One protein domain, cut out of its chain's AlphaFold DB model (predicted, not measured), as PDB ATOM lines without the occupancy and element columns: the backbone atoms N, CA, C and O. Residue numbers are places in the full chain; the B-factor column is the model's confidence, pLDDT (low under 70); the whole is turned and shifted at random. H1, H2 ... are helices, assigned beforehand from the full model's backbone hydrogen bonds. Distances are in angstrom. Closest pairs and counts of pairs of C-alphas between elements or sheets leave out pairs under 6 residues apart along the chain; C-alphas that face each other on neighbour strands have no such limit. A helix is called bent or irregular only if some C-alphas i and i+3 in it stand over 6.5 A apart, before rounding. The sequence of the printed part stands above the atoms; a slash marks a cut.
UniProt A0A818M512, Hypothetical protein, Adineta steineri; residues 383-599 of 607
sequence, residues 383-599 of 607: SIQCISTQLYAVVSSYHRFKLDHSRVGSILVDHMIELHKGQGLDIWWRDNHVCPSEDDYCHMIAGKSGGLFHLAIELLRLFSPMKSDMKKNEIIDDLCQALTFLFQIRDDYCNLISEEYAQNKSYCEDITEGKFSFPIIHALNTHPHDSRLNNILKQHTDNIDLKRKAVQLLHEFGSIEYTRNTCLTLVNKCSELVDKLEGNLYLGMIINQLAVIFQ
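Overview. This is residues 383 to 599 of the 607 residues of the protein "Hypothetical protein" of Adineta steineri (UniProt A0A818M512). Six longer helices, H1, H2, H4, H5, H11 and H12, stand side by side in a zigzag row, each running against the next. The short helices H7 to H10 cluster beside the place where H5 ends and H11 begins, at one end of the long helices' length, with H6 at the corner just after H5, and H3 packs on both H2 and H5. The printed part has 217 residues, with twelve named helices, H1 to H12 in chain order, and no named strand; its class is all helix. It is compact, with a radius of gyration of the C-alphas of 19.0 A and spans of 55 by 39 by 31 A.

Along the chain. H1, residues 383 to 400, begins at C-alpha 383 (19.839, 30.652, 36.534) and is 25.9 A long. H2, residues 408 to 432, measures 36.4 A. H3 is residues 438 to 448, and H4, residues 450 to 463, measures 20.4 A. H5, residues 470 to 497, is the longest at 40.3 A and begins at C-alpha 470 (16.083, 7.489, 4.513). The shorter helices are H6, residues 499 to 504; H7, 509 to 513; H8, 518 to 526; H9, 531 to 537; and H10, 544 to 556. H11, residues 559 to 580, measures 31.5 A. H12, residues 585 to 599, measures 20.3 A and ends at C-alpha 599 (29.934, 39.815, 4.228); it is irregular, with C-alphas 594 and 597 7.1 A apart.

Arrangement. H5 is the hub, touching six helices. H5, H11 and H12 form an up and down bundle, each helix running against the one before it. H5 touches H11 at a shallow tilt of 26 degrees, closest at the C-alphas of Leu 486 and Cys 567, 5.8 A. H4 touches H5 with residues 450 to 454 alone, C-alphas 450 and 484 being closest at 5.2 A. H2 touches H4 at 7 degrees, a shallow tilt, opposite ways, closest at C-alphas 415 and 451, 5.2 A. H1 and H2 form a hairpin, closest at C-alphas 398 and 409, 7.5 A. H3 and H5 touch, about perpendicular at 74 degrees, closest at C-alphas 446 and 484, 7.0 A. H5 and H6 only just touch, only at the corner, with 3 pairs of C-alphas within 8 A, the closest being 495 and 501, 6.2 A. H8 touches H11, closest at C-alphas 519 and 559, 5.0 A. H9 touches H7, closest at C-alphas 537 and 511, 5.8 A, and H10, closest at C-alphas 533 and 550, 5.9 A. Every O i to N i+4 pair is within hydrogen-bond range in H2, H3 and H6 to H11, against 13 of 14 in H1, 9 of 10 in H4, 23 of 24 in H5 and 8 of 11 in H12.

Size, cuts and confidence. The two C-alphas farthest apart, those of Asp 404 and His 529, are 57.0 A apart. The printed part has no cut, and no link is long. Residues 464 to 470, of which 470 belongs to H5, stand free. The mean pLDDT of the printed part is 81.9; 33 residues are under 70, among them 383 to 405, and H1 has a mean of 40.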
ATOM      1  N   SER A 383      19.411  31.793  37.349       28.88
ATOM      2  CA  SER A 383      19.839  30.652  36.534       28.88
ATOM      3  C   SER A 383      18.916  29.439  36.721       28.88
ATOM      4  O   SER A 383      18.568  28.778  35.745       28.88
ATOM      5  N   ILE A 384      18.409  29.207  37.938       31.08
ATOM      6  CA  ILE A 384      17.473  28.110  38.243       31.08
ATOM      7  C   ILE A 384      16.066  28.372  37.664       31.08
ATOM      8  O   ILE A 384      15.431  27.454  37.141       31.08
ATOM      9  N   GLN A 385      15.591  29.623  37.694       32.88
ATOM     10  CA  GLN A 385      14.259  30.011  37.205       32.88
ATOM     11  C   GLN A 385      14.122  29.971  35.674       32.88
ATOM     12  O   GLN A 385      13.042  29.664  35.157       32.88
ATOM     13  N   CYS A 386      15.213  30.236  34.948       30.62
ATOM     14  CA  CYS A 386      15.268  30.089  33.494       30.62
ATOM     15  C   CYS A 386      15.040  28.612  33.111       30.62
ATOM     16  O   CYS A 386      14.074  28.275  32.426       30.62
ATOM     17  N   ILE A 387      15.805  27.703  33.725       34.84
ATOM     18  CA  ILE A 387      15.762  26.257  33.451       34.84
ATOM     19  C   ILE A 387      14.370  25.650  33.728       34.84
ATOM     20  O   ILE A 387      13.845  24.897  32.904       34.84
ATOM     21  N   SER A 388      13.713  26.011  34.839       35.19
ATOM     22  CA  SER A 388      12.384  25.476  35.189       35.19
ATOM     23  C   SER A 388      11.253  25.979  34.285       35.19
ATOM     24  O   SER A 388      10.295  25.249  34.022       35.19
ATOM     25  N   THR A 389      11.358  27.217  33.792       38.56
ATOM     26  CA  THR A 389      10.347  27.823  32.911       38.56
ATOM     27  C   THR A 389      10.464  27.273  31.491       38.56
ATOM     28  O   THR A 389       9.439  26.987  30.872       38.56
ATOM     29  N   GLN A 390      11.689  27.026  31.001       40.97
ATOM     30  CA  GLN A 390      11.910  26.298  29.748       40.97
ATOM     31  C   GLN A 390      11.330  24.876  29.820       40.97
ATOM     32  O   GLN A 390      10.587  24.484  28.923       40.97
ATOM     33  N   LEU A 391      11.588  24.126  30.900       38.31
ATOM     34  CA  LEU A 391      11.095  22.748  31.036       38.31
ATOM     35  C   LEU A 391       9.557  22.688  31.120       38.31
ATOM     36  O   LEU A 391       8.928  21.841  30.487       38.31
ATOM     37  N   TYR A 392       8.928  23.631  31.827       41.75
ATOM     38  CA  TYR A 392       7.469  23.734  31.888       41.75
ATOM     39  C   TYR A 392       6.855  24.219  30.561       41.75
ATOM     40  O   TYR A 392       5.814  23.711  30.149       41.75
ATOM     41  N   ALA A 393       7.476  25.165  29.847       43.19
ATOM     42  CA  ALA A 393       7.028  25.591  28.516       43.19
ATOM     43  C   ALA A 393       7.064  24.424  27.512       43.19
ATOM     44  O   ALA A 393       6.150  24.256  26.704       43.19
ATOM     45  N   VAL A 394       8.078  23.568  27.616       46.16
ATOM     46  CA  VAL A 394       8.234  22.357  26.806       46.16
ATOM     47  C   VAL A 394       7.151  21.314  27.145       46.16
ATOM     48  O   VAL A 394       6.499  20.785  26.244       46.16
ATOM     49  N   VAL A 395       6.857  21.084  28.431       47.75
ATOM     50  CA  VAL A 395       5.797  20.155  28.883       47.75
ATOM     51  C   VAL A 395       4.376  20.706  28.649       47.75
ATOM     52  O   VAL A 395       3.451  19.960  28.338       47.75
ATOM     53  N   SER A 396       4.166  22.017  28.735       44.41
ATOM     54  CA  SER A 396       2.867  22.648  28.441       44.41
ATOM     55  C   SER A 396       2.593  22.750  26.939       44.41
ATOM     56  O   SER A 396       1.440  22.624  26.523       44.41
ATOM     57  N   SER A 397       3.635  22.865  26.109       47.94
ATOM     58  CA  SER A 397       3.539  22.688  24.655       47.94
ATOM     59  C   SER A 397       2.954  21.313  24.309       47.94
ATOM     60  O   SER A 397       2.025  21.228  23.507       47.94
ATOM     61  N   TYR A 398       3.392  20.248  24.991       50.97
ATOM     62  CA  TYR A 398       2.831  18.899  24.831       50.97
ATOM     63  C   TYR A 398       1.317  18.838  25.108       50.97
ATOM     64  O   TYR A 398       0.566  18.284  24.303       50.97
ATOM     65  N   HIS A 399       0.837  19.476  26.183       48.62
ATOM     66  CA  HIS A 399      -0.601  19.543  26.480       48.62
ATOM     67  C   HIS A 399      -1.390  20.449  25.522       48.62
ATOM     68  O   HIS A 399      -2.558  20.169  25.236       48.62
ATOM     69  N   ARG A 400      -0.770  21.511  24.997       40.91
ATOM     70  CA  ARG A 400      -1.415  22.483  24.103       40.91
ATOM     71  C   ARG A 400      -1.607  21.957  22.682       40.91
ATOM     72  O   ARG A 400      -2.608  22.294  22.055       40.91
ATOM     73  N   PHE A 401      -0.691  21.131  22.172       47.91
ATOM     74  CA  PHE A 401      -0.743  20.700  20.773       47.91
ATOM     75  C   PHE A 401      -1.673  19.509  20.493       47.91
ATOM     76  O   PHE A 401      -1.884  19.203  19.323       47.91
ATOM     77  N   LYS A 402      -2.249  18.845  21.516       53.41
ATOM     78  CA  LYS A 402      -3.083  17.630  21.343       53.41
ATOM     79  C   LYS A 402      -2.476  16.646  20.322       53.41
ATOM     80  O   LYS A 402      -3.196  16.055  19.519       53.41
ATOM     81  N   LEU A 403      -1.145  16.523  20.303       57.84
ATOM     82  CA  LEU A 403      -0.438  15.665  19.355       57.84
ATOM     83  C   LEU A 403      -0.646  14.221  19.801       57.84
ATOM     84  O   LEU A 403       0.073  13.718  20.661       57.84
ATOM     85  N   ASP A 404      -1.672  13.586  19.242       61.31
ATOM     86  CA  ASP A 404      -2.089  12.222  19.563       61.31
ATOM     87  C   ASP A 404      -1.133  11.198  18.929       61.31
ATOM     88  O   ASP A 404      -1.447  10.514  17.956       61.31
ATOM     89  N   HIS A 405       0.113  11.169  19.412       68.38
ATOM     90  CA  HIS A 405       1.129  10.225  18.958       68.38
ATOM     91  C   HIS A 405       2.016   9.770  20.124       68.38
ATOM     92  O   HIS A 405       2.682  10.572  20.783       68.38
ATOM     93  N   SER A 406       2.080   8.453  20.345       74.62
ATOM     94  CA  SER A 406       2.716   7.823  21.517       74.62
ATOM     95  C   SER A 406       4.200   8.164  21.706       74.62
ATOM     96  O   SER A 406       4.687   8.177  22.831       74.62
ATOM     97  N   ARG A 407       4.917   8.480  20.618       74.19
ATOM     98  CA  ARG A 407       6.348   8.851  20.639       74.19
ATOM     99  C   ARG A 407       6.649  10.311  21.002       74.19
ATOM    100  O   ARG A 407       7.807  10.632  21.233       74.19
ATOM    101  N   VAL A 408       5.658  11.205  21.043       69.25
ATOM    102  CA  VAL A 408       5.919  12.640  21.285       69.25
ATOM    103  C   VAL A 408       6.505  12.860  22.680       69.25
ATOM    104  O   VAL A 408       7.457  13.619  22.828       69.25
ATOM    105  N   GLY A 409       5.976  12.164  23.693       65.00
ATOM    106  CA  GLY A 409       6.456  12.287  25.070       65.00
ATOM    107  C   GLY A 409       7.912  11.845  25.241       65.00
ATOM    108  O   GLY A 409       8.673  12.537  25.909       65.00
ATOM    109  N   SER A 410       8.323  10.739  24.607       75.19
ATOM    110  CA  SER A 410       9.706  10.249  24.704       75.19
ATOM    111  C   SER A 410      10.693  11.177  23.996       75.19
ATOM    112  O   SER A 410      11.685  11.564  24.596       75.19
ATOM    113  N   ILE A 411      10.369  11.628  22.777       74.31
ATOM    114  CA  ILE A 411      11.220  12.551  22.000       74.31
ATOM    115  C   ILE A 411      11.482  13.843  22.775       74.31
ATOM    116  O   ILE A 411      12.609  14.338  22.801       74.31
ATOM    117  N   LEU A 412      10.443  14.369  23.428       69.31
ATOM    118  CA  LEU A 412      10.536  15.565  24.255       69.31
ATOM    119  C   LEU A 412      11.520  15.374  25.413       69.31
ATOM    120  O   LEU A 412      12.391  16.212  25.627       69.31
ATOM    121  N   VAL A 413      11.375  14.275  26.157       74.12
ATOM    122  CA  VAL A 413      12.219  13.968  27.316       74.12
ATOM    123  C   VAL A 413      13.671  13.759  26.889       74.12
ATOM    124  O   VAL A 413      14.561  14.353  27.496       74.12
ATOM    125  N   ASP A 414      13.902  12.992  25.826       77.38
ATOM    126  CA  ASP A 414      15.245  12.677  25.333       77.38
ATOM    127  C   ASP A 414      15.997  13.954  24.923       77.38
ATOM    128  O   ASP A 414      17.109  14.204  25.393       77.38
ATOM    129  N   HIS A 415      15.359  14.835  24.145       77.88
ATOM    130  CA  HIS A 415      15.980  16.093  23.712       77.88
ATOM    131  C   HIS A 415      16.179  17.088  24.857       77.88
ATOM    132  O   HIS A 415      17.153  17.842  24.857       77.88
ATOM    133  N   MET A 416      15.295  17.090  25.860       76.06
ATOM    134  CA  MET A 416      15.510  17.903  27.058       76.06
ATOM    135  C   MET A 416      16.718  17.420  27.855       76.06
ATOM    136  O   MET A 416      17.484  18.252  28.337       76.06
ATOM    137  N   ILE A 417      16.925  16.110  27.987       76.69
ATOM    138  CA  ILE A 417      18.101  15.565  28.679       76.69
ATOM    139  C   ILE A 417      19.389  16.000  27.969       76.69
ATOM    140  O   ILE A 417      20.308  16.484  28.633       76.69
ATOM    141  N   GLU A 418      19.451  15.885  26.641       77.94
ATOM    142  CA  GLU A 418      20.630  16.298  25.864       77.94
ATOM    143  C   GLU A 418      20.908  17.805  25.968       77.94
ATOM    144  O   GLU A 418      22.062  18.210  26.144       77.94
ATOM    145  N   LEU A 419      19.859  18.632  25.993       78.94
ATOM    146  CA  LEU A 419      19.981  20.074  26.221       78.94
ATOM    147  C   LEU A 419      20.647  20.388  27.563       78.94
ATOM    148  O   LEU A 419      21.562  21.213  27.629       78.94
ATOM    149  N   HIS A 420      20.238  19.701  28.633       79.88
ATOM    150  CA  HIS A 420      20.818  19.903  29.962       79.88
ATOM    151  C   HIS A 420      22.257  19.386  30.056       79.88
ATOM    152  O   HIS A 420      23.067  20.001  30.749       79.88
ATOM    153  N   LYS A 421      22.602  18.301  29.352       80.44
ATOM    154  CA  LYS A 421      23.991  17.816  29.269       80.44
ATOM    155  C   LYS A 421      24.897  18.845  28.591       80.44
ATOM    156  O   LYS A 421      25.943  19.173  29.145       80.44
ATOM    157  N   GLY A 422      24.471  19.389  27.449       80.69
ATOM    158  CA  GLY A 422      25.212  20.438  26.743       80.69
ATOM    159  C   GLY A 422      25.382  21.696  27.599       80.69
ATOM    160  O   GLY A 422      26.498  22.169  27.802       80.69
ATOM    161  N   GLN A 423      24.295  22.192  28.198       81.44
ATOM    162  CA  GLN A 423      24.350  23.357  29.089       81.44
ATOM    163  C   GLN A 423      25.242  23.118  30.320       81.44
ATOM    164  O   GLN A 423      25.942  24.026  30.765       81.44
ATOM    165  N   GLY A 424      25.221  21.903  30.874       82.81
ATOM    166  CA  GLY A 424      26.050  21.525  32.014       82.81
ATOM    167  C   GLY A 424      27.546  21.547  31.698       82.81
ATOM    168  O   GLY A 424      28.321  22.026  32.522       82.81
ATOM    169  N   LEU A 425      27.949  21.082  30.510       84.69
ATOM    170  CA  LEU A 425      29.348  21.116  30.064       84.69
ATOM    171  C   LEU A 425      29.862  22.550  29.887       84.69
ATOM    172  O   LEU A 425      30.945  22.866  30.374       84.69
ATOM    173  N   ASP A 426      29.063  23.419  29.265       85.81
ATOM    174  CA  ASP A 426      29.389  24.838  29.060       85.81
ATOM    175  C   ASP A 426      29.662  25.560  30.395       85.81
ATOM    176  O   ASP A 426      30.693  26.211  30.580       85.81
ATOM    177  N   ILE A 427      28.778  25.350  31.380       85.81
ATOM    178  CA  ILE A 427      28.929  25.884  32.743       85.81
ATOM    179  C   ILE A 427      30.155  25.284  33.439       85.81
ATOM    180  O   ILE A 427      30.915  26.006  34.085       85.81
ATOM    181  N   TRP A 428      30.364  23.971  33.314       90.44
ATOM    182  CA  TRP A 428      31.474  23.290  33.974       90.44
ATOM    183  C   TRP A 428      32.829  23.809  33.488       90.44
ATOM    184  O   TRP A 428      33.694  24.083  34.323       90.44
ATOM    185  N   TRP A 429      33.008  23.993  32.176       90.56
ATOM    186  CA  TRP A 429      34.240  24.559  31.621       90.56
ATOM    187  C   TRP A 429      34.502  25.958  32.157       90.56
ATOM    188  O   TRP A 429      35.587  26.198  32.694       90.56
ATOM    189  N   ARG A 430      33.497  26.838  32.079       89.62
ATOM    190  CA  ARG A 430      33.555  28.223  32.568       89.62
ATOM    191  C   ARG A 430      33.981  28.285  34.037       89.62
ATOM    192  O   ARG A 430      34.987  28.919  34.352       89.62
ATOM    193  N   ASP A 431      33.267  27.577  34.910       87.38
ATOM    194  CA  ASP A 431      33.435  27.681  36.368       87.38
ATOM    195  C   ASP A 431      34.707  26.982  36.877       87.38
ATOM    196  O   ASP A 431      35.241  27.348  37.923       87.38
ATOM    197  N   ASN A 432      35.224  25.987  36.144       88.56
ATOM    198  CA  ASN A 432      36.486  25.312  36.479       88.56
ATOM    199  C   ASN A 432      37.690  25.888  35.719       88.56
ATOM    200  O   ASN A 432      38.814  25.418  35.903       88.56
ATOM    201  N   HIS A 433      37.473  26.902  34.875       87.44
ATOM    202  CA  HIS A 433      38.487  27.522  34.022       87.44
ATOM    203  C   HIS A 433      39.271  26.512  33.164       87.44
ATOM    204  O   HIS A 433      40.481  26.661  32.959       87.44
ATOM    205  N   VAL A 434      38.580  25.481  32.671       90.25
ATOM    206  CA  VAL A 434      39.139  24.467  31.772       90.25
ATOM    207  C   VAL A 434      38.684  24.796  30.358       90.25
ATOM    208  O   VAL A 434      37.524  24.589  30.022       90.25
ATOM    209  N   CYS A 435      39.601  25.309  29.537       92.69
ATOM    210  CA  CYS A 435      39.311  25.568  28.129       92.69
ATOM    211  C   CYS A 435      39.110  24.231  27.387       92.69
ATOM    212  O   CYS A 435      40.006  23.383  27.452       92.69
ATOM    213  N   PRO A 436      37.974  24.020  26.697       95.25
ATOM    214  CA  PRO A 436      37.745  22.815  25.905       95.25
ATOM    215  C   PRO A 436      38.559  22.808  24.605       95.25
ATOM    216  O   PRO A 436      39.054  23.846  24.150       95.25
ATOM    217  N   SER A 437      38.664  21.637  23.971       94.88
ATOM    218  CA  SER A 437      39.051  21.564  22.558       94.88
ATOM    219  C   SER A 437      37.907  22.048  21.655       94.88
ATOM    220  O   SER A 437      36.754  22.142  22.081       94.88
ATOM    221  N   GLU A 438      38.209  22.358  20.394       93.69
ATOM    222  CA  GLU A 438      37.171  22.729  19.422       93.69
ATOM    223  C   GLU A 438      36.168  21.581  19.189       93.69
ATOM    224  O   GLU A 438      34.963  21.825  19.090       93.69
ATOM    225  N   ASP A 439      36.643  20.331  19.186       92.62
ATOM    226  CA  ASP A 439      35.805  19.135  19.043       92.62
ATOM    227  C   ASP A 439      34.862  18.957  20.241       92.62
ATOM    228  O   ASP A 439      33.667  18.701  20.063       92.62
ATOM    229  N   ASP A 440      35.370  19.154  21.463       93.12
ATOM    230  CA  ASP A 440      34.554  19.103  22.681       93.12
ATOM    231  C   ASP A 440      33.470  20.184  22.652       93.12
ATOM    232  O   ASP A 440      32.303  19.917  22.953       93.12
ATOM    233  N   TYR A 441      33.832  21.399  22.236       93.94
ATOM    234  CA  TYR A 441      32.883  22.495  22.078       93.94
ATOM    235  C   TYR A 441      31.795  22.153  21.053       93.94
ATOM    236  O   TYR A 441      30.610  22.310  21.350       93.94
ATOM    237  N   CYS A 442      32.154  21.597  19.892       90.69
ATOM    238  CA  CYS A 442      31.172  21.150  18.899       90.69
ATOM    239  C   CYS A 442      30.233  20.072  19.464       90.69
ATOM    240  O   CYS A 442      29.019  20.132  19.243       90.69
ATOM    241  N   HIS A 443      30.762  19.121  20.239       89.38
ATOM    242  CA  HIS A 443      29.952  18.104  20.906       89.38
ATOM    243  C   HIS A 443      28.969  18.719  21.917       89.38
ATOM    244  O   HIS A 443      27.791  18.355  21.944       89.38
ATOM    245  N   MET A 444      29.416  19.704  22.699       91.12
ATOM    246  CA  MET A 444      28.565  20.427  23.645       91.12
ATOM    247  C   MET A 444      27.423  21.174  22.945       91.12
ATOM    248  O   MET A 444      26.269  21.064  23.374       91.12
ATOM    249  N   ILE A 445      27.703  21.888  21.846       89.38
ATOM    250  CA  ILE A 445      26.665  22.630  21.112       89.38
ATOM    251  C   ILE A 445      25.607  21.684  20.545       89.38
ATOM    252  O   ILE A 445      24.420  22.029  20.557       89.38
ATOM    253  N   ALA A 446      26.014  20.510  20.050       84.06
ATOM    254  CA  ALA A 446      25.083  19.519  19.517       84.06
ATOM    255  C   ALA A 446      24.006  19.142  20.555       84.06
ATOM    256  O   ALA A 446      22.831  19.055  20.202       84.06
ATOM    257  N   GLY A 447      24.376  19.038  21.837       76.44
ATOM    258  CA  GLY A 447      23.422  18.880  22.938       76.44
ATOM    259  C   GLY A 447      22.647  20.163  23.256       76.44
ATOM    260  O   GLY A 447      21.419  20.147  23.295       76.44
ATOM    261  N   LYS A 448      23.343  21.294  23.439       78.88
ATOM    262  CA  LYS A 448      22.768  22.564  23.926       78.88
ATOM    263  C   LYS A 448      21.819  23.235  22.925       78.88
ATOM    264  O   LYS A 448      20.624  23.361  23.182       78.88
ATOM    265  N   SER A 449      22.350  23.683  21.791       72.88
ATOM    266  CA  SER A 449      21.586  24.415  20.769       72.88
ATOM    267  C   SER A 449      20.986  23.449  19.750       72.88
ATOM    268  O   SER A 449      19.870  23.659  19.272       72.88
ATOM    269  N   GLY A 450      21.681  22.337  19.488       74.31
ATOM    270  CA  GLY A 450      21.197  21.276  18.613       74.31
ATOM    271  C   GLY A 450      19.992  20.538  19.178       74.31
ATOM    272  O   GLY A 450      19.107  20.189  18.399       74.31
ATOM    273  N   GLY A 451      19.879  20.388  20.502       71.38
ATOM    274  CA  GLY A 451      18.744  19.715  21.138       71.38
ATOM    275  C   GLY A 451      17.382  20.319  20.769       71.38
ATOM    276  O   GLY A 451      16.419  19.585  20.562       71.38
ATOM    277  N   LEU A 452      17.287  21.644  20.597       73.38
ATOM    278  CA  LEU A 452      16.036  22.305  20.195       73.38
ATOM    279  C   LEU A 452      15.741  22.180  18.696       73.38
ATOM    280  O   LEU A 452      14.585  21.965  18.320       73.38
ATOM    281  N   PHE A 453      16.760  22.294  17.839       77.19
ATOM    282  CA  PHE A 453      16.590  22.111  16.395       77.19
ATOM    283  C   PHE A 453      16.192  20.668  16.062       77.19
ATOM    284  O   PHE A 453      15.224  20.458  15.327       77.19
ATOM    285  N   HIS A 454      16.874  19.681  16.651       80.06
ATOM    286  CA  HIS A 454      16.572  18.264  16.445       80.06
ATOM    287  C   HIS A 454      15.187  17.899  16.992       80.06
ATOM    288  O   HIS A 454      14.433  17.224  16.294       80.06
ATOM    289  N   LEU A 455      14.783  18.449  18.146       80.81
ATOM    290  CA  LEU A 455      13.425  18.285  18.675       80.81
ATOM    291  C   LEU A 455      12.365  18.760  17.671       80.81
ATOM    292  O   LEU A 455      11.411  18.039  17.381       80.81
ATOM    293  N   ALA A 456      12.519  19.971  17.127       79.19
ATOM    294  CA  ALA A 456      11.561  20.519  16.171       79.19
ATOM    295  C   ALA A 456      11.471  19.662  14.896       79.19
ATOM    296  O   ALA A 456      10.371  19.361  14.429       79.19
ATOM    297  N   ILE A 457      12.615  19.230  14.357       82.81
ATOM    298  CA  ILE A 457      12.674  18.388  13.158       82.81
ATOM    299  C   ILE A 457      12.085  16.999  13.420       82.81
ATOM    300  O   ILE A 457      11.304  16.514  12.600       82.81
ATOM    301  N   GLU A 458      12.386  16.364  14.552       81.50
ATOM    302  CA  GLU A 458      11.856  15.034  14.864       81.50
ATOM    303  C   GLU A 458      10.338  15.069  15.092       81.50
ATOM    304  O   GLU A 458       9.615  14.200  14.593       81.50
ATOM    305  N   LEU A 459       9.823  16.122  15.737       79.88
ATOM    306  CA  LEU A 459       8.381  16.348  15.850       79.88
ATOM    307  C   LEU A 459       7.731  16.569  14.476       79.88
ATOM    308  O   LEU A 459       6.714  15.944  14.185       79.88
ATOM    309  N   LEU A 460       8.317  17.388  13.596       81.62
ATOM    310  CA  LEU A 460       7.801  17.573  12.231       81.62
ATOM    311  C   LEU A 460       7.813  16.259  11.432       81.62
ATOM    312  O   LEU A 460       6.844  15.942  10.737       81.62
ATOM    313  N   ARG A 461       8.866  15.443  11.574       81.25
ATOM    314  CA  ARG A 461       8.969  14.112  10.951       81.25
ATOM    315  C   ARG A 461       7.880  13.159  11.442       81.25
ATOM    316  O   ARG A 461       7.338  12.401  10.636       81.25
ATOM    317  N   LEU A 462       7.504  13.211  12.724       78.38
ATOM    318  CA  LEU A 462       6.421  12.381  13.270       78.38
ATOM    319  C   LEU A 462       5.065  12.614  12.594       78.38
ATOM    320  O   LEU A 462       4.250  11.690  12.568       78.38
ATOM    321  N   PHE A 463       4.825  13.787  12.016       79.31
ATOM    322  CA  PHE A 463       3.566  14.111  11.334       79.31
ATOM    323  C   PHE A 463       3.724  14.263   9.816       79.31
ATOM    324  O   PHE A 463       2.740  14.478   9.112       79.31
ATOM    325  N   SER A 464       4.939  14.087   9.294       80.94
ATOM    326  CA  SER A 464       5.213  14.150   7.863       80.94
ATOM    327  C   SER A 464       4.765  12.868   7.143       80.94
ATOM    328  O   SER A 464       4.971  11.764   7.655       80.94
ATOM    329  N   PRO A 465       4.205  12.964   5.923       68.12
ATOM    330  CA  PRO A 465       3.970  11.806   5.063       68.12
ATOM    331  C   PRO A 465       5.272  11.216   4.481       68.12
ATOM    332  O   PRO A 465       5.245  10.115   3.942       68.12
ATOM    333  N   MET A 466       6.422  11.900   4.611       62.34
ATOM    334  CA  MET A 466       7.712  11.499   4.016       62.34
ATOM    335  C   MET A 466       8.603  10.631   4.925       62.34
ATOM    336  O   MET A 466       9.816  10.576   4.742       62.34
ATOM    337  N   LYS A 467       8.028   9.924   5.905       63.16
ATOM    338  CA  LYS A 467       8.777   9.164   6.932       63.16
ATOM    339  C   LYS A 467       9.758   8.115   6.392       63.16
ATOM    340  O   LYS A 467      10.669   7.733   7.116       63.16
ATOM    341  N   SER A 468       9.573   7.625   5.166       62.91
ATOM    342  CA  SER A 468      10.316   6.484   4.615       62.91
ATOM    343  C   SER A 468      11.518   6.841   3.731       62.91
ATOM    344  O   SER A 468      12.223   5.927   3.303       62.91
ATOM    345  N   ASP A 469      11.771   8.120   3.428       78.50
ATOM    346  CA  ASP A 469      12.920   8.513   2.596       78.50
ATOM    347  C   ASP A 469      14.191   8.675   3.446       78.50
ATOM    348  O   ASP A 469      14.545   9.765   3.899       78.50
ATOM    349  N   MET A 470      14.874   7.553   3.683       78.88
ATOM    350  CA  MET A 470      16.083   7.489   4.513       78.88
ATOM    351  C   MET A 470      17.199   8.424   4.032       78.88
ATOM    352  O   MET A 470      17.885   9.012   4.861       78.88
ATOM    353  N   LYS A 471      17.361   8.602   2.713       83.88
ATOM    354  CA  LYS A 471      18.427   9.449   2.156       83.88
ATOM    355  C   LYS A 471      18.145  10.929   2.384       83.88
ATOM    356  O   LYS A 471      19.047  11.669   2.762       83.88
ATOM    357  N   LYS A 472      16.897  11.370   2.183       83.44
ATOM    358  CA  LYS A 472      16.517  12.757   2.487       83.44
ATOM    359  C   LYS A 472      16.596  13.040   3.986       83.44
ATOM    360  O   LYS A 472      17.037  14.117   4.366       83.44
ATOM    361  N   ASN A 473      16.236  12.073   4.831       83.88
ATOM    362  CA  ASN A 473      16.336  12.227   6.283       83.88
ATOM    363  C   ASN A 473      17.781  12.416   6.765       83.88
ATOM    364  O   ASN A 473      17.990  13.281   7.611       83.88
ATOM    365  N   GLU A 474      18.748  11.686   6.199       89.00
ATOM    366  CA  GLU A 474      20.180  11.844   6.499       89.00
ATOM    367  C   GLU A 474      20.685  13.247   6.117       89.00
ATOM    368  O   GLU A 474      21.313  13.924   6.923       89.00
ATOM    369  N   ILE A 475      20.306  13.747   4.934       89.69
ATOM    370  CA  ILE A 475      20.668  15.106   4.492       89.69
ATOM    371  C   ILE A 475      20.031  16.180   5.392       89.69
ATOM    372  O   ILE A 475      20.656  17.202   5.674       89.69
ATOM    373  N   ILE A 476      18.794  15.968   5.857       88.12
ATOM    374  CA  ILE A 476      18.129  16.880   6.801       88.12
ATOM    375  C   ILE A 476      18.842  16.876   8.160       88.12
ATOM    376  O   ILE A 476      18.953  17.939   8.769       88.12
ATOM    377  N   ASP A 477      19.340  15.728   8.628       89.06
ATOM    378  CA  ASP A 477      20.107  15.640   9.880       89.06
ATOM    379  C   ASP A 477      21.451  16.372   9.756       89.06
ATOM    380  O   ASP A 477      21.770  17.219  10.594       89.06
ATOM    381  N   ASP A 478      22.172  16.174   8.648       91.44
ATOM    382  CA  ASP A 478      23.398  16.922   8.342       91.44
ATOM    383  C   ASP A 478      23.158  18.439   8.273       91.44
ATOM    384  O   ASP A 478      23.981  19.237   8.738       91.44
ATOM    385  N   LEU A 479      22.023  18.854   7.699       89.38
ATOM    386  CA  LEU A 479      21.632  20.260   7.603       89.38
ATOM    387  C   LEU A 479      21.270  20.834   8.973       89.38
ATOM    388  O   LEU A 479      21.680  21.947   9.298       89.38
ATOM    389  N   CYS A 480      20.536  20.076   9.790       88.94
ATOM    390  CA  CYS A 480      20.186  20.446  11.157       88.94
ATOM    391  C   CYS A 480      21.444  20.659  12.009       88.94
ATOM    392  O   CYS A 480      21.566  21.669  12.712       88.94
ATOM    393  N   GLN A 481      22.424  19.763  11.874       90.56
ATOM    394  CA  GLN A 481      23.704  19.863  12.561       90.56
ATOM    395  C   GLN A 481      24.528  21.069  12.084       90.56
ATOM    396  O   GLN A 481      25.081  21.805  12.905       90.56
ATOM    397  N   ALA A 482      24.591  21.314  10.772       91.31
ATOM    398  CA  ALA A 482      25.305  22.463  10.215       91.31
ATOM    399  C   ALA A 482      24.672  23.802  10.639       91.31
ATOM    400  O   ALA A 482      25.393  24.721  11.033       91.31
ATOM    401  N   LEU A 483      23.337  23.897  10.630       87.31
ATOM    402  CA  LEU A 483      22.595  25.070  11.107       87.31
ATOM    403  C   LEU A 483      22.802  25.307  12.602       87.31
ATOM    404  O   LEU A 483      22.966  26.450  13.019       87.31
ATOM    405  N   THR A 484      22.841  24.236  13.394       89.50
ATOM    406  CA  THR A 484      23.125  24.296  14.832       89.50
ATOM    407  C   THR A 484      24.480  24.950  15.102       89.50
ATOM    408  O   THR A 484      24.566  25.896  15.888       89.50
ATOM    409  N   PHE A 485      25.532  24.489  14.421       92.31
ATOM    410  CA  PHE A 485      26.871  25.061  14.568       92.31
ATOM    411  C   PHE A 485      26.935  26.496  14.054       92.31
ATOM    412  O   PHE A 485      27.471  27.362  14.740       92.31
ATOM    413  N   LEU A 486      26.328  26.773  12.896       92.06
ATOM    414  CA  LEU A 486      26.281  28.123  12.344       92.06
ATOM    415  C   LEU A 486      25.609  29.093  13.319       92.06
ATOM    416  O   LEU A 486      26.125  30.182  13.538       92.06
ATOM    417  N   PHE A 487      24.477  28.706  13.907       89.25
ATOM    418  CA  PHE A 487      23.714  29.571  14.800       89.25
ATOM    419  C   PHE A 487      24.500  29.909  16.070       89.25
ATOM    420  O   PHE A 487      24.578  31.080  16.439       89.25
ATOM    421  N   GLN A 488      25.128  28.910  16.701       92.19
ATOM    422  CA  GLN A 488      25.867  29.128  17.944       92.19
ATOM    423  C   GLN A 488      27.193  29.866  17.726       92.19
ATOM    424  O   GLN A 488      27.473  30.829  18.434       92.19
ATOM    425  N   ILE A 489      27.988  29.469  16.728       94.50
ATOM    426  CA  ILE A 489      29.282  30.115  16.449       94.50
ATOM    427  C   ILE A 489      29.060  31.557  15.970       94.50
ATOM    428  O   ILE A 489      29.822  32.462  16.310       94.50
ATOM    429  N   ARG A 490      27.971  31.809  15.230       92.56
ATOM    430  CA  ARG A 490      27.559  33.169  14.876       92.56
ATOM    431  C   ARG A 490      27.184  33.992  16.105       92.56
ATOM    432  O   ARG A 490      27.587  35.148  16.150       92.56
ATOM    433  N   ASP A 491      26.407  33.460  17.048       90.44
ATOM    434  CA  ASP A 491      26.042  34.170  18.289       90.44
ATOM    435  C   ASP A 491      27.297  34.568  19.083       90.44
ATOM    436  O   ASP A 491      27.465  35.742  19.417       90.44
ATOM    437  N   ASP A 492      28.234  33.631  19.242       93.88
ATOM    438  CA  ASP A 492      29.538  33.848  19.879       93.88
ATOM    439  C   ASP A 492      30.373  34.931  19.160       93.88
ATOM    440  O   ASP A 492      30.987  35.786  19.799       93.88
ATOM    441  N   TYR A 493      30.367  34.948  17.821       93.81
ATOM    442  CA  TYR A 493      31.016  35.996  17.024       93.81
ATOM    443  C   TYR A 493      30.338  37.366  17.197       93.81
ATOM    444  O   TYR A 493      31.002  38.386  17.390       93.81
ATOM    445  N   CYS A 494      29.003  37.403  17.126       89.62
ATOM    446  CA  CYS A 494      28.218  38.636  17.225       89.62
ATOM    447  C   CYS A 494      28.381  39.299  18.594       89.62
ATOM    448  O   CYS A 494      28.470  40.523  18.654       89.62
ATOM    449  N   ASN A 495      28.461  38.506  19.667       92.19
ATOM    450  CA  ASN A 495      28.655  38.996  21.033       92.19
ATOM    451  C   ASN A 495      29.886  39.911  21.166       92.19
ATOM    452  O   ASN A 495      29.863  40.876  21.928       92.19
ATOM    453  N   LEU A 496      30.935  39.623  20.391       89.88
ATOM    454  CA  LEU A 496      32.220  40.312  20.468       89.88
ATOM    455  C   LEU A 496      32.364  41.473  19.473       89.88
ATOM    456  O   LEU A 496      33.096  42.420  19.753       89.88
ATOM    457  N   ILE A 497      31.704  41.395  18.311       87.50
ATOM    458  CA  ILE A 497      31.974  42.295  17.173       87.50
ATOM    459  C   ILE A 497      30.782  43.198  16.807       87.50
ATOM    460  O   ILE A 497      30.977  44.246  16.196       87.50
ATOM    461  N   SER A 498      29.539  42.833  17.142       82.88
ATOM    462  CA  SER A 498      28.354  43.550  16.645       82.88
ATOM    463  C   SER A 498      27.917  44.705  17.553       82.88
ATOM    464  O   SER A 498      27.556  44.513  18.714       82.88
ATOM    465  N   GLU A 499      27.856  45.913  16.981       77.56
ATOM    466  CA  GLU A 499      27.327  47.114  17.645       77.56
ATOM    467  C   GLU A 499      25.835  46.985  17.991       77.56
ATOM    468  O   GLU A 499      25.412  47.376  19.075       77.56
ATOM    469  N   GLU A 500      25.039  46.387  17.100       73.31
ATOM    470  CA  GLU A 500      23.612  46.121  17.331       73.31
ATOM    471  C   GLU A 500      23.408  45.165  18.520       73.31
ATOM    472  O   GLU A 500      22.538  45.380  19.365       73.31
ATOM    473  N   TYR A 501      24.247  44.128  18.637       71.06
ATOM    474  CA  TYR A 501      24.227  43.226  19.794       71.06
ATOM    475  C   TYR A 501      24.600  43.946  21.087       71.06
ATOM    476  O   TYR A 501      23.947  43.734  22.110       71.06
ATOM    477  N   ALA A 502      25.606  44.822  21.037       76.00
ATOM    478  CA  ALA A 502      26.017  45.618  22.188       76.00
ATOM    479  C   ALA A 502      24.911  46.580  22.663       76.00
ATOM    480  O   ALA A 502      24.802  46.824  23.862       76.00
ATOM    481  N   GLN A 503      24.073  47.091  21.750       72.12
ATOM    482  CA  GLN A 503      22.912  47.929  22.082       72.12
ATOM    483  C   GLN A 503      21.749  47.130  22.693       72.12
ATOM    484  O   GLN A 503      21.056  47.645  23.569       72.12
ATOM    485  N   ASN A 504      21.531  45.889  22.243       66.12
ATOM    486  CA  ASN A 504      20.395  45.059  22.670       66.12
ATOM    487  C   ASN A 504      20.660  44.213  23.930       66.12
ATOM    488  O   ASN A 504      19.712  43.881  24.641       66.12
ATOM    489  N   LYS A 505      21.915  43.824  24.193       68.69
ATOM    490  CA  LYS A 505      22.331  43.103  25.410       68.69
ATOM    491  C   LYS A 505      23.212  44.021  26.267       68.69
ATOM    492  O   LYS A 505      22.703  44.723  27.136       68.69
ATOM    493  N   SER A 506      24.510  44.022  25.967       78.38
ATOM    494  CA  SER A 506      25.570  44.888  26.500       78.38
ATOM    495  C   SER A 506      26.897  44.511  25.820       78.38
ATOM    496  O   SER A 506      26.999  43.482  25.150       78.38
ATOM    497  N   TYR A 507      27.917  45.368  25.920       86.06
ATOM    498  CA  TYR A 507      29.187  45.172  25.209       86.06
ATOM    499  C   TYR A 507      29.972  43.958  25.746       86.06
ATOM    500  O   TYR A 507      30.353  43.950  26.921       86.06
ATOM    501  N   CYS A 508      30.250  42.984  24.867       87.50
ATOM    502  CA  CYS A 508      31.065  41.784  25.110       87.50
ATOM    503  C   CYS A 508      30.688  41.002  26.383       87.50
ATOM    504  O   CYS A 508      31.533  40.768  27.251       87.50
ATOM    505  N   GLU A 509      29.423  40.605  26.505       87.31
ATOM    506  CA  GLU A 509      28.922  39.854  27.666       87.31
ATOM    507  C   GLU A 509      29.605  38.507  27.884       87.31
ATOM    508  O   GLU A 509      29.809  38.121  29.030       87.31
ATOM    509  N   ASP A 510      30.035  37.819  26.824       90.38
ATOM    510  CA  ASP A 510      30.724  36.529  26.972       90.38
ATOM    511  C   ASP A 510      32.046  36.694  27.750       90.38
ATOM    512  O   ASP A 510      32.474  35.785  28.462       90.38
ATOM    513  N   ILE A 511      32.667  37.879  27.675       92.62
ATOM    514  CA  ILE A 511      33.866  38.227  28.451       92.62
ATOM    515  C   ILE A 511      33.503  38.514  29.912       92.62
ATOM    516  O   ILE A 511      34.236  38.082  30.801       92.62
ATOM    517  N   THR A 512      32.381  39.200  30.171       90.56
ATOM    518  CA  THR A 512      31.849  39.381  31.536       90.56
ATOM    519  C   THR A 512      31.574  38.027  32.186       90.56
ATOM    520  O   THR A 512      31.938  37.777  33.332       90.56
ATOM    521  N   GLU A 513      30.943  37.125  31.436       88.62
ATOM    522  CA  GLU A 513      30.592  35.790  31.903       88.62
ATOM    523  C   GLU A 513      31.836  34.906  32.088       88.62
ATOM    524  O   GLU A 513      31.804  33.976  32.888       88.62
ATOM    525  N   GLY A 514      32.945  35.200  31.405       90.56
ATOM    526  CA  GLY A 514      34.126  34.330  31.371       90.56
ATOM    527  C   GLY A 514      33.895  33.068  30.532       90.56
ATOM    528  O   GLY A 514      34.548  32.046  30.748       90.56
ATOM    529  N   LYS A 515      32.938  33.121  29.603       91.81
ATOM    530  CA  LYS A 515      32.521  31.999  28.759       91.81
ATOM    531  C   LYS A 515      33.618  31.640  27.754       91.81
ATOM    532  O   LYS A 515      34.228  32.508  27.131       91.81
ATOM    533  N   PHE A 516      33.825  30.342  27.539       94.50
ATOM    534  CA  PHE A 516      34.689  29.830  26.474       94.50
ATOM    535  C   PHE A 516      33.917  29.806  25.148       94.50
ATOM    536  O   PHE A 516      33.460  28.759  24.700       94.50
ATOM    537  N   SER A 517      33.723  30.979  24.541       95.44
ATOM    538  CA  SER A 517      33.110  31.091  23.213       95.44
ATOM    539  C   SER A 517      34.059  30.596  22.115       95.44
ATOM    540  O   SER A 517      35.275  30.558  22.316       95.44
ATOM    541  N   PHE A 518      33.539  30.231  20.939       97.38
ATOM    542  CA  PHE A 518      34.349  29.688  19.834       97.38
ATOM    543  C   PHE A 518      35.640  30.489  19.519       97.38
ATOM    544  O   PHE A 518      36.721  29.891  19.505       97.38
ATOM    545  N   PRO A 519      35.605  31.831  19.349       97.00
ATOM    546  CA  PRO A 519      36.825  32.624  19.147       97.00
ATOM    547  C   PRO A 519      37.781  32.589  20.350       97.00
ATOM    548  O   PRO A 519      38.997  32.600  20.169       97.00
ATOM    549  N   ILE A 520      37.261  32.528  21.578       96.81
ATOM    550  CA  ILE A 520      38.078  32.439  22.797       96.81
ATOM    551  C   ILE A 520      38.770  31.074  22.890       96.81
ATOM    552  O   ILE A 520      39.952  31.008  23.226       96.81
ATOM    553  N   ILE A 521      38.062  29.993  22.561       97.31
ATOM    554  CA  ILE A 521      38.610  28.632  22.534       97.31
ATOM    555  C   ILE A 521      39.757  28.546  21.532       97.31
ATOM    556  O   ILE A 521      40.844  28.081  21.880       97.31
ATOM    557  N   HIS A 522      39.542  29.041  20.310       97.81
ATOM    558  CA  HIS A 522      40.591  29.081  19.295       97.81
ATOM    559  C   HIS A 522      41.820  29.855  19.800       97.81
ATOM    560  O   HIS A 522      42.940  29.347  19.723       97.81
ATOM    561  N   ALA A 523      41.625  31.045  20.378       97.06
ATOM    562  CA  ALA A 523      42.707  31.856  20.933       97.06
ATOM    563  C   ALA A 523      43.524  31.116  22.004       97.06
ATOM    564  O   ALA A 523      44.753  31.075  21.928       97.06
ATOM    565  N   LEU A 524      42.856  30.518  22.991       95.25
ATOM    566  CA  LEU A 524      43.521  29.856  24.116       95.25
ATOM    567  C   LEU A 524      44.213  28.549  23.713       95.25
ATOM    568  O   LEU A 524      45.288  28.250  24.233       95.25
ATOM    569  N   ASN A 525      43.645  27.802  22.762       94.31
ATOM    570  CA  ASN A 525      44.252  26.567  22.258       94.31
ATOM    571  C   ASN A 525      45.447  26.835  21.329       94.31
ATOM    572  O   ASN A 525      46.401  26.059  21.323       94.31
ATOM    573  N   THR A 526      45.427  27.932  20.566       95.06
ATOM    574  CA  THR A 526      46.542  28.314  19.677       95.06
ATOM    575  C   THR A 526      47.664  29.059  20.402       95.06
ATOM    576  O   THR A 526      48.819  28.969  19.983       95.06
ATOM    577  N   HIS A 527      47.361  29.739  21.514       94.62
ATOM    578  CA  HIS A 527      48.323  30.521  22.300       94.62
ATOM    579  C   HIS A 527      48.352  30.106  23.789       94.62
ATOM    580  O   HIS A 527      48.195  30.950  24.672       94.62
ATOM    581  N   PRO A 528      48.625  28.827  24.123       91.00
ATOM    582  CA  PRO A 528      48.489  28.299  25.488       91.00
ATOM    583  C   PRO A 528      49.474  28.901  26.505       91.00
ATOM    584  O   PRO A 528      49.267  28.807  27.714       91.00
ATOM    585  N   HIS A 529      50.565  29.511  26.032       91.00
ATOM    586  CA  HIS A 529      51.562  30.171  26.879       91.00
ATOM    587  C   HIS A 529      51.249  31.650  27.151       91.00
ATOM    588  O   HIS A 529      51.892  32.256  28.011       91.00
ATOM    589  N   ASP A 530      50.269  32.235  26.456       92.31
ATOM    590  CA  ASP A 530      49.852  33.617  26.671       92.31
ATOM    591  C   ASP A 530      48.687  33.682  27.667       92.31
ATOM    592  O   ASP A 530      47.536  33.367  27.371       92.31
ATOM    593  N   SER A 531      48.991  34.119  28.890       91.50
ATOM    594  CA  SER A 531      47.992  34.213  29.956       91.50
ATOM    595  C   SER A 531      47.138  35.483  29.901       91.50
ATOM    596  O   SER A 531      46.200  35.588  30.691       91.50
ATOM    597  N   ARG A 532      47.408  36.444  28.999       95.00
ATOM    598  CA  ARG A 532      46.727  37.755  28.981       95.00
ATOM    599  C   ARG A 532      45.211  37.603  28.857       95.00
ATOM    600  O   ARG A 532      44.484  38.152  29.679       95.00
ATOM    601  N   LEU A 533      44.744  36.828  27.876       92.94
ATOM    602  CA  LEU A 533      43.312  36.621  27.638       92.94
ATOM    603  C   LEU A 533      42.658  35.827  28.779       92.94
ATOM    604  O   LEU A 533      41.636  36.249  29.314       92.94
ATOM    605  N   ASN A 534      43.285  34.728  29.209       90.88
ATOM    606  CA  ASN A 534      42.779  33.895  30.304       90.88
ATOM    607  C   ASN A 534      42.662  34.687  31.621       90.88
ATOM    608  O   ASN A 534      41.689  34.552  32.359       90.88
ATOM    609  N   ASN A 535      43.623  35.571  31.900       92.12
ATOM    610  CA  ASN A 535      43.590  36.432  33.080       92.12
ATOM    611  C   ASN A 535      42.465  37.472  33.018       92.12
ATOM    612  O   ASN A 535      41.972  37.855  34.074       92.12
ATOM    613  N   ILE A 536      42.064  37.940  31.830       93.12
ATOM    614  CA  ILE A 536      40.907  38.838  31.685       93.12
ATOM    615  C   ILE A 536      39.605  38.060  31.914       93.12
ATOM    616  O   ILE A 536      38.760  38.522  32.674       93.12
ATOM    617  N   LEU A 537      39.464  36.863  31.335       91.38
ATOM    618  CA  LEU A 537      38.251  36.042  31.485       91.38
ATOM    619  C   LEU A 537      37.993  35.641  32.940       91.38
ATOM    620  O   LEU A 537      36.870  35.746  33.420       91.38
ATOM    621  N   LYS A 538      39.048  35.280  33.679       90.38
ATOM    622  CA  LYS A 538      38.961  34.959  35.113       90.38
ATOM    623  C   LYS A 538      38.503  36.123  35.993       90.38
ATOM    624  O   LYS A 538      38.131  35.896  37.139       90.38
ATOM    625  N   GLN A 539      38.575  37.360  35.503       91.19
ATOM    626  CA  GLN A 539      38.155  38.531  36.274       91.19
ATOM    627  C   GLN A 539      36.648  38.776  36.226       91.19
ATOM    628  O   GLN A 539      36.188  39.595  37.016       91.19
ATOM    629  N   HIS A 540      35.902  38.122  35.325       90.31
ATOM    630  CA  HIS A 540      34.469  38.377  35.124       90.31
ATOM    631  C   HIS A 540      34.155  39.884  35.050       90.31
ATOM    632  O   HIS A 540      33.328  40.418  35.785       90.31
ATOM    633  N   THR A 541      34.945  40.611  34.253       89.44
ATOM    634  CA  THR A 541      35.031  42.070  34.362       89.44
ATOM    635  C   THR A 541      33.924  42.789  33.599       89.44
ATOM    636  O   THR A 541      33.702  42.535  32.419       89.44
ATOM    637  N   ASP A 542      33.315  43.786  34.243       88.50
ATOM    638  CA  ASP A 542      32.425  44.758  33.596       88.50
ATOM    639  C   ASP A 542      33.176  45.951  32.978       88.50
ATOM    640  O   ASP A 542      32.577  46.815  32.335       88.50
ATOM    641  N   ASN A 543      34.501  46.027  33.155       91.06
ATOM    642  CA  ASN A 543      35.300  47.148  32.675       91.06
ATOM    643  C   ASN A 543      35.417  47.127  31.140       91.06
ATOM    644  O   ASN A 543      36.014  46.226  30.550       91.06
ATOM    645  N   ILE A 544      34.891  48.174  30.502       90.00
ATOM    646  CA  ILE A 544      34.836  48.306  29.040       90.00
ATOM    647  C   ILE A 544      36.236  48.305  28.406       90.00
ATOM    648  O   ILE A 544      36.417  47.730  27.334       90.00
ATOM    649  N   ASP A 545      37.244  48.891  29.055       92.44
ATOM    650  CA  ASP A 545      38.609  48.938  28.522       92.44
ATOM    651  C   ASP A 545      39.284  47.563  28.564       92.44
ATOM    652  O   ASP A 545      39.975  47.188  27.613       92.44
ATOM    653  N   LEU A 546      39.037  46.771  29.614       92.06
ATOM    654  CA  LEU A 546      39.505  45.381  29.685       92.06
ATOM    655  C   LEU A 546      38.802  44.495  28.654       92.06
ATOM    656  O   LEU A 546      39.470  43.702  27.986       92.06
ATOM    657  N   LYS A 547      37.491  44.676  28.456       93.44
ATOM    658  CA  LYS A 547      36.735  44.003  27.388       93.44
ATOM    659  C   LYS A 547      37.300  44.346  26.008       93.44
ATOM    660  O   LYS A 547      37.612  43.445  25.231       93.44
ATOM    661  N   ARG A 548      37.549  45.633  25.734       92.81
ATOM    662  CA  ARG A 548      38.180  46.091  24.484       92.81
ATOM    663  C   ARG A 548      39.575  45.489  24.309       92.81
ATOM    664  O   ARG A 548      39.936  45.086  23.206       92.81
ATOM    665  N   LYS A 549      40.355  45.376  25.391       94.56
ATOM    666  CA  LYS A 549      41.683  44.755  25.351       94.56
ATOM    667  C   LYS A 549      41.623  43.260  25.038       94.56
ATOM    668  O   LYS A 549      42.455  42.779  24.276       94.56
ATOM    669  N   ALA A 550      40.647  42.536  25.581       95.31
ATOM    670  CA  ALA A 550      40.430  41.133  25.245       95.31
ATOM    671  C   ALA A 550      40.027  40.953  23.772       95.31
ATOM    672  O   ALA A 550      40.611  40.110  23.098       95.31
ATOM    673  N   VAL A 551      39.138  41.794  23.232       95.50
ATOM    674  CA  VAL A 551      38.803  41.776  21.792       95.50
ATOM    675  C   VAL A 551      40.033  42.068  20.919       95.50
ATOM    676  O   VAL A 551      40.253  41.385  19.922       95.50
ATOM    677  N   GLN A 552      40.898  43.011  21.316       95.06
ATOM    678  CA  GLN A 552      42.168  43.261  20.617       95.06
ATOM    679  C   GLN A 552      43.084  42.029  20.597       95.06
ATOM    680  O   GLN A 552      43.685  41.747  19.566       95.06
ATOM    681  N   LEU A 553      43.181  41.287  21.706       96.19
ATOM    682  CA  LEU A 553      43.953  40.039  21.758       96.19
ATOM    683  C   LEU A 553      43.362  38.973  20.826       96.19
ATOM    684  O   LEU A 553      44.108  38.264  20.165       96.19
ATOM    685  N   LEU A 554      42.033  38.880  20.728       96.75
ATOM    686  CA  LEU A 554      41.377  37.938  19.814       96.75
ATOM    687  C   LEU A 554      41.682  38.244  18.339       96.75
ATOM    688  O   LEU A 554      41.844  37.305  17.559       96.75
ATOM    689  N   HIS A 555      41.809  39.521  17.965       95.56
ATOM    690  CA  HIS A 555      42.318  39.919  16.646       95.56
ATOM    691  C   HIS A 555      43.821  39.635  16.488       95.56
ATOM    692  O   HIS A 555      44.230  39.105  15.460       95.56
ATOM    693  N   GLU A 556      44.643  39.934  17.501       95.56
ATOM    694  CA  GLU A 556      46.090  39.638  17.501       95.56
ATOM    695  C   GLU A 556      46.357  38.140  17.269       95.56
ATOM    696  O   GLU A 556      47.258  37.774  16.517       95.56
ATOM    697  N   PHE A 557      45.525  37.276  17.854       96.62
ATOM    698  CA  PHE A 557      45.593  35.821  17.709       96.62
ATOM    699  C   PHE A 557      44.876  35.281  16.457       96.62
ATOM    700  O   PHE A 557      44.780  34.064  16.295       96.62
ATOM    701  N   GLY A 558      44.322  36.143  15.594       96.12
ATOM    702  CA  GLY A 558      43.606  35.759  14.366       96.12
ATOM    703  C   GLY A 558      42.306  34.976  14.597       96.12
ATOM    704  O   GLY A 558      41.819  34.281  13.705       96.12
ATOM    705  N   SER A 559      41.751  35.039  15.811       96.81
ATOM    706  CA  SER A 559      40.621  34.200  16.230       96.81
ATOM    707  C   SER A 559      39.279  34.715  15.716       96.81
ATOM    708  O   SER A 559      38.364  33.926  15.468       96.81
ATOM    709  N   ILE A 560      39.162  36.028  15.504       95.50
ATOM    710  CA  ILE A 560      37.972  36.644  14.900       95.50
ATOM    711  C   ILE A 560      37.865  36.238  13.426       95.50
ATOM    712  O   ILE A 560      36.810  35.788  12.976       95.50
ATOM    713  N   GLU A 561      38.969  36.316  12.686       94.31
ATOM    714  CA  GLU A 561      39.050  35.939  11.276       94.31
ATOM    715  C   GLU A 561      38.840  34.433  11.086       94.31
ATOM    716  O   GLU A 561      38.097  34.032  10.185       94.31
ATOM    717  N   TYR A 562      39.424  33.603  11.961       96.56
ATOM    718  CA  TYR A 562      39.165  32.161  11.993       96.56
ATOM    719  C   TYR A 562      37.670  31.867  12.161       96.56
ATOM    720  O   TYR A 562      37.070  31.201  11.317       96.56
ATOM    721  N   THR A 563      37.036  32.461  13.177       96.31
ATOM    722  CA  THR A 563      35.601  32.282  13.460       96.31
ATOM    723  C   THR A 563      34.727  32.709  12.280       96.31
ATOM    724  O   THR A 563      33.806  31.989  11.887       96.31
ATOM    725  N   ARG A 564      35.035  33.854  11.658       94.56
ATOM    726  CA  ARG A 564      34.332  34.338  10.461       94.56
ATOM    727  C   ARG A 564      34.422  33.338   9.304       94.56
ATOM    728  O   ARG A 564      33.410  33.066   8.658       94.56
ATOM    729  N   ASN A 565      35.606  32.787   9.041       95.19
ATOM    730  CA  ASN A 565      35.809  31.809   7.968       95.19
ATOM    731  C   ASN A 565      35.090  30.481   8.252       95.19
ATOM    732  O   ASN A 565      34.508  29.894   7.334       95.19
ATOM    733  N   THR A 566      35.059  30.040   9.512       95.31
ATOM    734  CA  THR A 566      34.288  28.862   9.935       95.31
ATOM    735  C   THR A 566      32.792  29.072   9.696       95.31
ATOM    736  O   THR A 566      32.143  28.226   9.078       95.31
ATOM    737  N   CYS A 567      32.247  30.233  10.073       94.50
ATOM    738  CA  CYS A 567      30.853  30.586   9.792       94.50
ATOM    739  C   CYS A 567      30.536  30.601   8.290       94.50
ATOM    740  O   CYS A 567      29.527  30.035   7.877       94.50
ATOM    741  N   LEU A 568      31.395  31.197   7.455       93.69
ATOM    742  CA  LEU A 568      31.216  31.191   5.995       93.69
ATOM    743  C   LEU A 568      31.249  29.767   5.415       93.69
ATOM    744  O   LEU A 568      30.442  29.435   4.547       93.69
ATOM    745  N   THR A 569      32.130  28.907   5.927       95.31
ATOM    746  CA  THR A 569      32.183  27.489   5.537       95.31
ATOM    747  C   THR A 569      30.884  26.763   5.895       95.31
ATOM    748  O   THR A 569      30.352  26.008   5.080       95.31
ATOM    749  N   LEU A 570      30.323  27.031   7.078       94.44
ATOM    750  CA  LEU A 570      29.045  26.459   7.510       94.44
ATOM    751  C   LEU A 570      27.857  26.986   6.695       94.44
ATOM    752  O   LEU A 570      26.970  26.202   6.363       94.44
ATOM    753  N   VAL A 571      27.850  28.271   6.324       92.69
ATOM    754  CA  VAL A 571      26.852  28.854   5.408       92.69
ATOM    755  C   VAL A 571      26.863  28.117   4.070       92.69
ATOM    756  O   VAL A 571      25.812  27.666   3.619       92.69
ATOM    757  N   ASN A 572      28.044  27.929   3.470       93.62
ATOM    758  CA  ASN A 572      28.177  27.210   2.201       93.62
ATOM    759  C   ASN A 572      27.698  25.759   2.327       93.62
ATOM    760  O   ASN A 572      26.904  25.306   1.507       93.62
ATOM    761  N   LYS A 573      28.095  25.063   3.402       94.50
ATOM    762  CA  LYS A 573      27.634  23.699   3.685       94.50
ATOM    763  C   LYS A 573      26.108  23.622   3.818       94.50
ATOM    764  O   LYS A 573      25.501  22.702   3.276       94.50
ATOM    765  N   CYS A 574      25.478  24.577   4.507       91.75
ATOM    766  CA  CYS A 574      24.019  24.629   4.627       91.75
ATOM    767  C   CYS A 574      23.355  24.809   3.255       91.75
ATOM    768  O   CYS A 574      22.422  24.075   2.940       91.75
ATOM    769  N   SER A 575      23.852  25.730   2.426       91.31
ATOM    770  CA  SER A 575      23.335  25.951   1.069       91.31
ATOM    771  C   SER A 575      23.465  24.702   0.190       91.31
ATOM    772  O   SER A 575      22.486  24.285  -0.421       91.31
ATOM    773  N   GLU A 576      24.622  24.031   0.204       94.00
ATOM    774  CA  GLU A 576      24.834  22.779  -0.539       94.00
ATOM    775  C   GLU A 576      23.869  21.661  -0.109       94.00
ATOM    776  O   GLU A 576      23.384  20.891  -0.941       94.00
ATOM    777  N   LEU A 577      23.592  21.543   1.192       91.69
ATOM    778  CA  LEU A 577      22.656  20.548   1.723       91.69
ATOM    779  C   LEU A 577      21.202  20.879   1.354       91.69
ATOM    780  O   LEU A 577      20.433  19.968   1.054       91.69
ATOM    781  N   VAL A 578      20.835  22.164   1.311       89.44
ATOM    782  CA  VAL A 578      19.524  22.613   0.812       89.44
ATOM    783  C   VAL A 578      19.358  22.288  -0.672       89.44
ATOM    784  O   VAL A 578      18.309  21.779  -1.066       89.44
ATOM    785  N   ASP A 579      20.390  22.505  -1.486       90.06
ATOM    786  CA  ASP A 579      20.360  22.178  -2.915       90.06
ATOM    787  C   ASP A 579      20.226  20.664  -3.149       90.06
ATOM    788  O   ASP A 579      19.459  20.227  -4.013       90.06
ATOM    789  N   LYS A 580      20.887  19.839  -2.322       90.06
ATOM    790  CA  LYS A 580      20.719  18.372  -2.326       90.06
ATOM    791  C   LYS A 580      19.299  17.917  -1.963       90.06
ATOM    792  O   LYS A 580      18.924  16.800  -2.315       90.06
ATOM    793  N   LEU A 581      18.511  18.763  -1.297       85.06
ATOM    794  CA  LEU A 581      17.092  18.538  -0.994       85.06
ATOM    795  C   LEU A 581      16.148  19.107  -2.067       85.06
ATOM    796  O   LEU A 581      14.962  19.272  -1.793       85.06
ATOM    797  N   GLU A 582      16.651  19.371  -3.279       84.06
ATOM    798  CA  GLU A 582      15.914  19.982  -4.402       84.06
ATOM    799  C   GLU A 582      15.562  21.468  -4.173       84.06
ATOM    800  O   GLU A 582      14.771  22.051  -4.915       84.06
ATOM    801  N   GLY A 583      16.201  22.105  -3.186       77.12
ATOM    802  CA  GLY A 583      16.074  23.526  -2.888       77.12
ATOM    803  C   GLY A 583      14.900  23.883  -1.967       77.12
ATOM    804  O   GLY A 583      13.861  23.228  -1.916       77.12
ATOM    805  N   ASN A 584      15.053  24.982  -1.223       82.50
ATOM    806  CA  ASN A 584      13.986  25.580  -0.421       82.50
ATOM    807  C   ASN A 584      14.192  27.098  -0.330       82.50
ATOM    808  O   ASN A 584      15.138  27.563   0.305       82.50
ATOM    809  N   LEU A 585      13.289  27.867  -0.952       75.44
ATOM    810  CA  LEU A 585      13.407  29.326  -1.048       75.44
ATOM    811  C   LEU A 585      13.499  29.997   0.329       75.44
ATOM    812  O   LEU A 585      14.365  30.840   0.548       75.44
ATOM    813  N   TYR A 586      12.635  29.605   1.268       75.56
ATOM    814  CA  TYR A 586      12.593  30.206   2.601       75.56
ATOM    815  C   TYR A 586      13.847  29.880   3.409       75.56
ATOM    816  O   TYR A 586      14.403  30.756   4.067       75.56
ATOM    817  N   LEU A 587      14.322  28.636   3.330       75.75
ATOM    818  CA  LEU A 587      15.522  28.227   4.049       75.75
ATOM    819  C   LEU A 587      16.776  28.895   3.473       75.75
ATOM    820  O   LEU A 587      17.619  29.361   4.234       75.75
ATOM    821  N   GLY A 588      16.842  29.049   2.146       74.44
ATOM    822  CA  GLY A 588      17.881  29.837   1.482       74.44
ATOM    823  C   GLY A 588      17.875  31.308   1.915       74.44
ATOM    824  O   GLY A 588      18.931  31.867   2.201       74.44
ATOM    825  N   MET A 589      16.697  31.931   2.051       74.62
ATOM    826  CA  MET A 589      16.580  33.297   2.584       74.62
ATOM    827  C   MET A 589      17.089  33.405   4.027       74.62
ATOM    828  O   MET A 589      17.804  34.354   4.344       74.62
ATOM    829  N   ILE A 590      16.765  32.435   4.890       78.69
ATOM    830  CA  ILE A 590      17.238  32.405   6.283       78.69
ATOM    831  C   ILE A 590      18.765  32.269   6.331       78.69
ATOM    832  O   ILE A 590      19.418  33.045   7.026       78.69
ATOM    833  N   ILE A 591      19.343  31.333   5.573       82.75
ATOM    834  CA  ILE A 591      20.800  31.122   5.517       82.75
ATOM    835  C   ILE A 591      21.512  32.393   5.032       82.75
ATOM    836  O   ILE A 591      22.487  32.829   5.646       82.75
ATOM    837  N   ASN A 592      20.983  33.043   3.992       81.50
ATOM    838  CA  ASN A 592      21.527  34.304   3.490       81.50
ATOM    839  C   ASN A 592      21.458  35.419   4.539       81.50
ATOM    840  O   ASN A 592      22.436  36.139   4.724       81.50
ATOM    841  N   GLN A 593      20.343  35.528   5.269       83.00
ATOM    842  CA  GLN A 593      20.195  36.514   6.340       83.00
ATOM    843  C   GLN A 593      21.202  36.283   7.476       83.00
ATOM    844  O   GLN A 593      21.770  37.238   8.009       83.00
ATOM    845  N   LEU A 594      21.467  35.022   7.832       81.88
ATOM    846  CA  LEU A 594      22.489  34.677   8.824       81.88
ATOM    847  C   LEU A 594      23.897  35.066   8.347       81.88
ATOM    848  O   LEU A 594      24.723  35.461   9.173       81.88
ATOM    849  N   ALA A 595      24.150  35.017   7.037       85.31
ATOM    850  CA  ALA A 595      25.449  35.307   6.444       85.31
ATOM    851  C   ALA A 595      25.797  36.805   6.348       85.31
ATOM    852  O   ALA A 595      26.981  37.135   6.260       85.31
ATOM    853  N   VAL A 596      24.805  37.708   6.386       84.12
ATOM    854  CA  VAL A 596      24.976  39.162   6.149       84.12
ATOM    855  C   VAL A 596      26.100  39.766   6.990       84.12
ATOM    856  O   VAL A 596      26.931  40.511   6.475       84.12
ATOM    857  N   ILE A 597      26.175  39.403   8.272       82.50
ATOM    858  CA  ILE A 597      27.163  39.967   9.201       82.50
ATOM    859  C   ILE A 597      28.611  39.618   8.825       82.50
ATOM    860  O   ILE A 597      29.537  40.354   9.150       82.50
ATOM    861  N   PHE A 598      28.821  38.517   8.102       80.00
ATOM    862  CA  PHE A 598      30.151  38.097   7.680       80.00
ATOM    863  C   PHE A 598      30.569  38.741   6.356       80.00
ATOM    864  O   PHE A 598      31.748  38.708   6.025       80.00
ATOM    865  N   GLN A 599      29.649  39.316   5.580       67.88
ATOM    866  CA  GLN A 599      29.934  39.815   4.228       67.88
ATOM    867  C   GLN A 599      30.523  41.234   4.201       67.88
ATOM    868  O   GLN A 599      31.090  41.632   3.186       67.88
TER     869      GLN A 599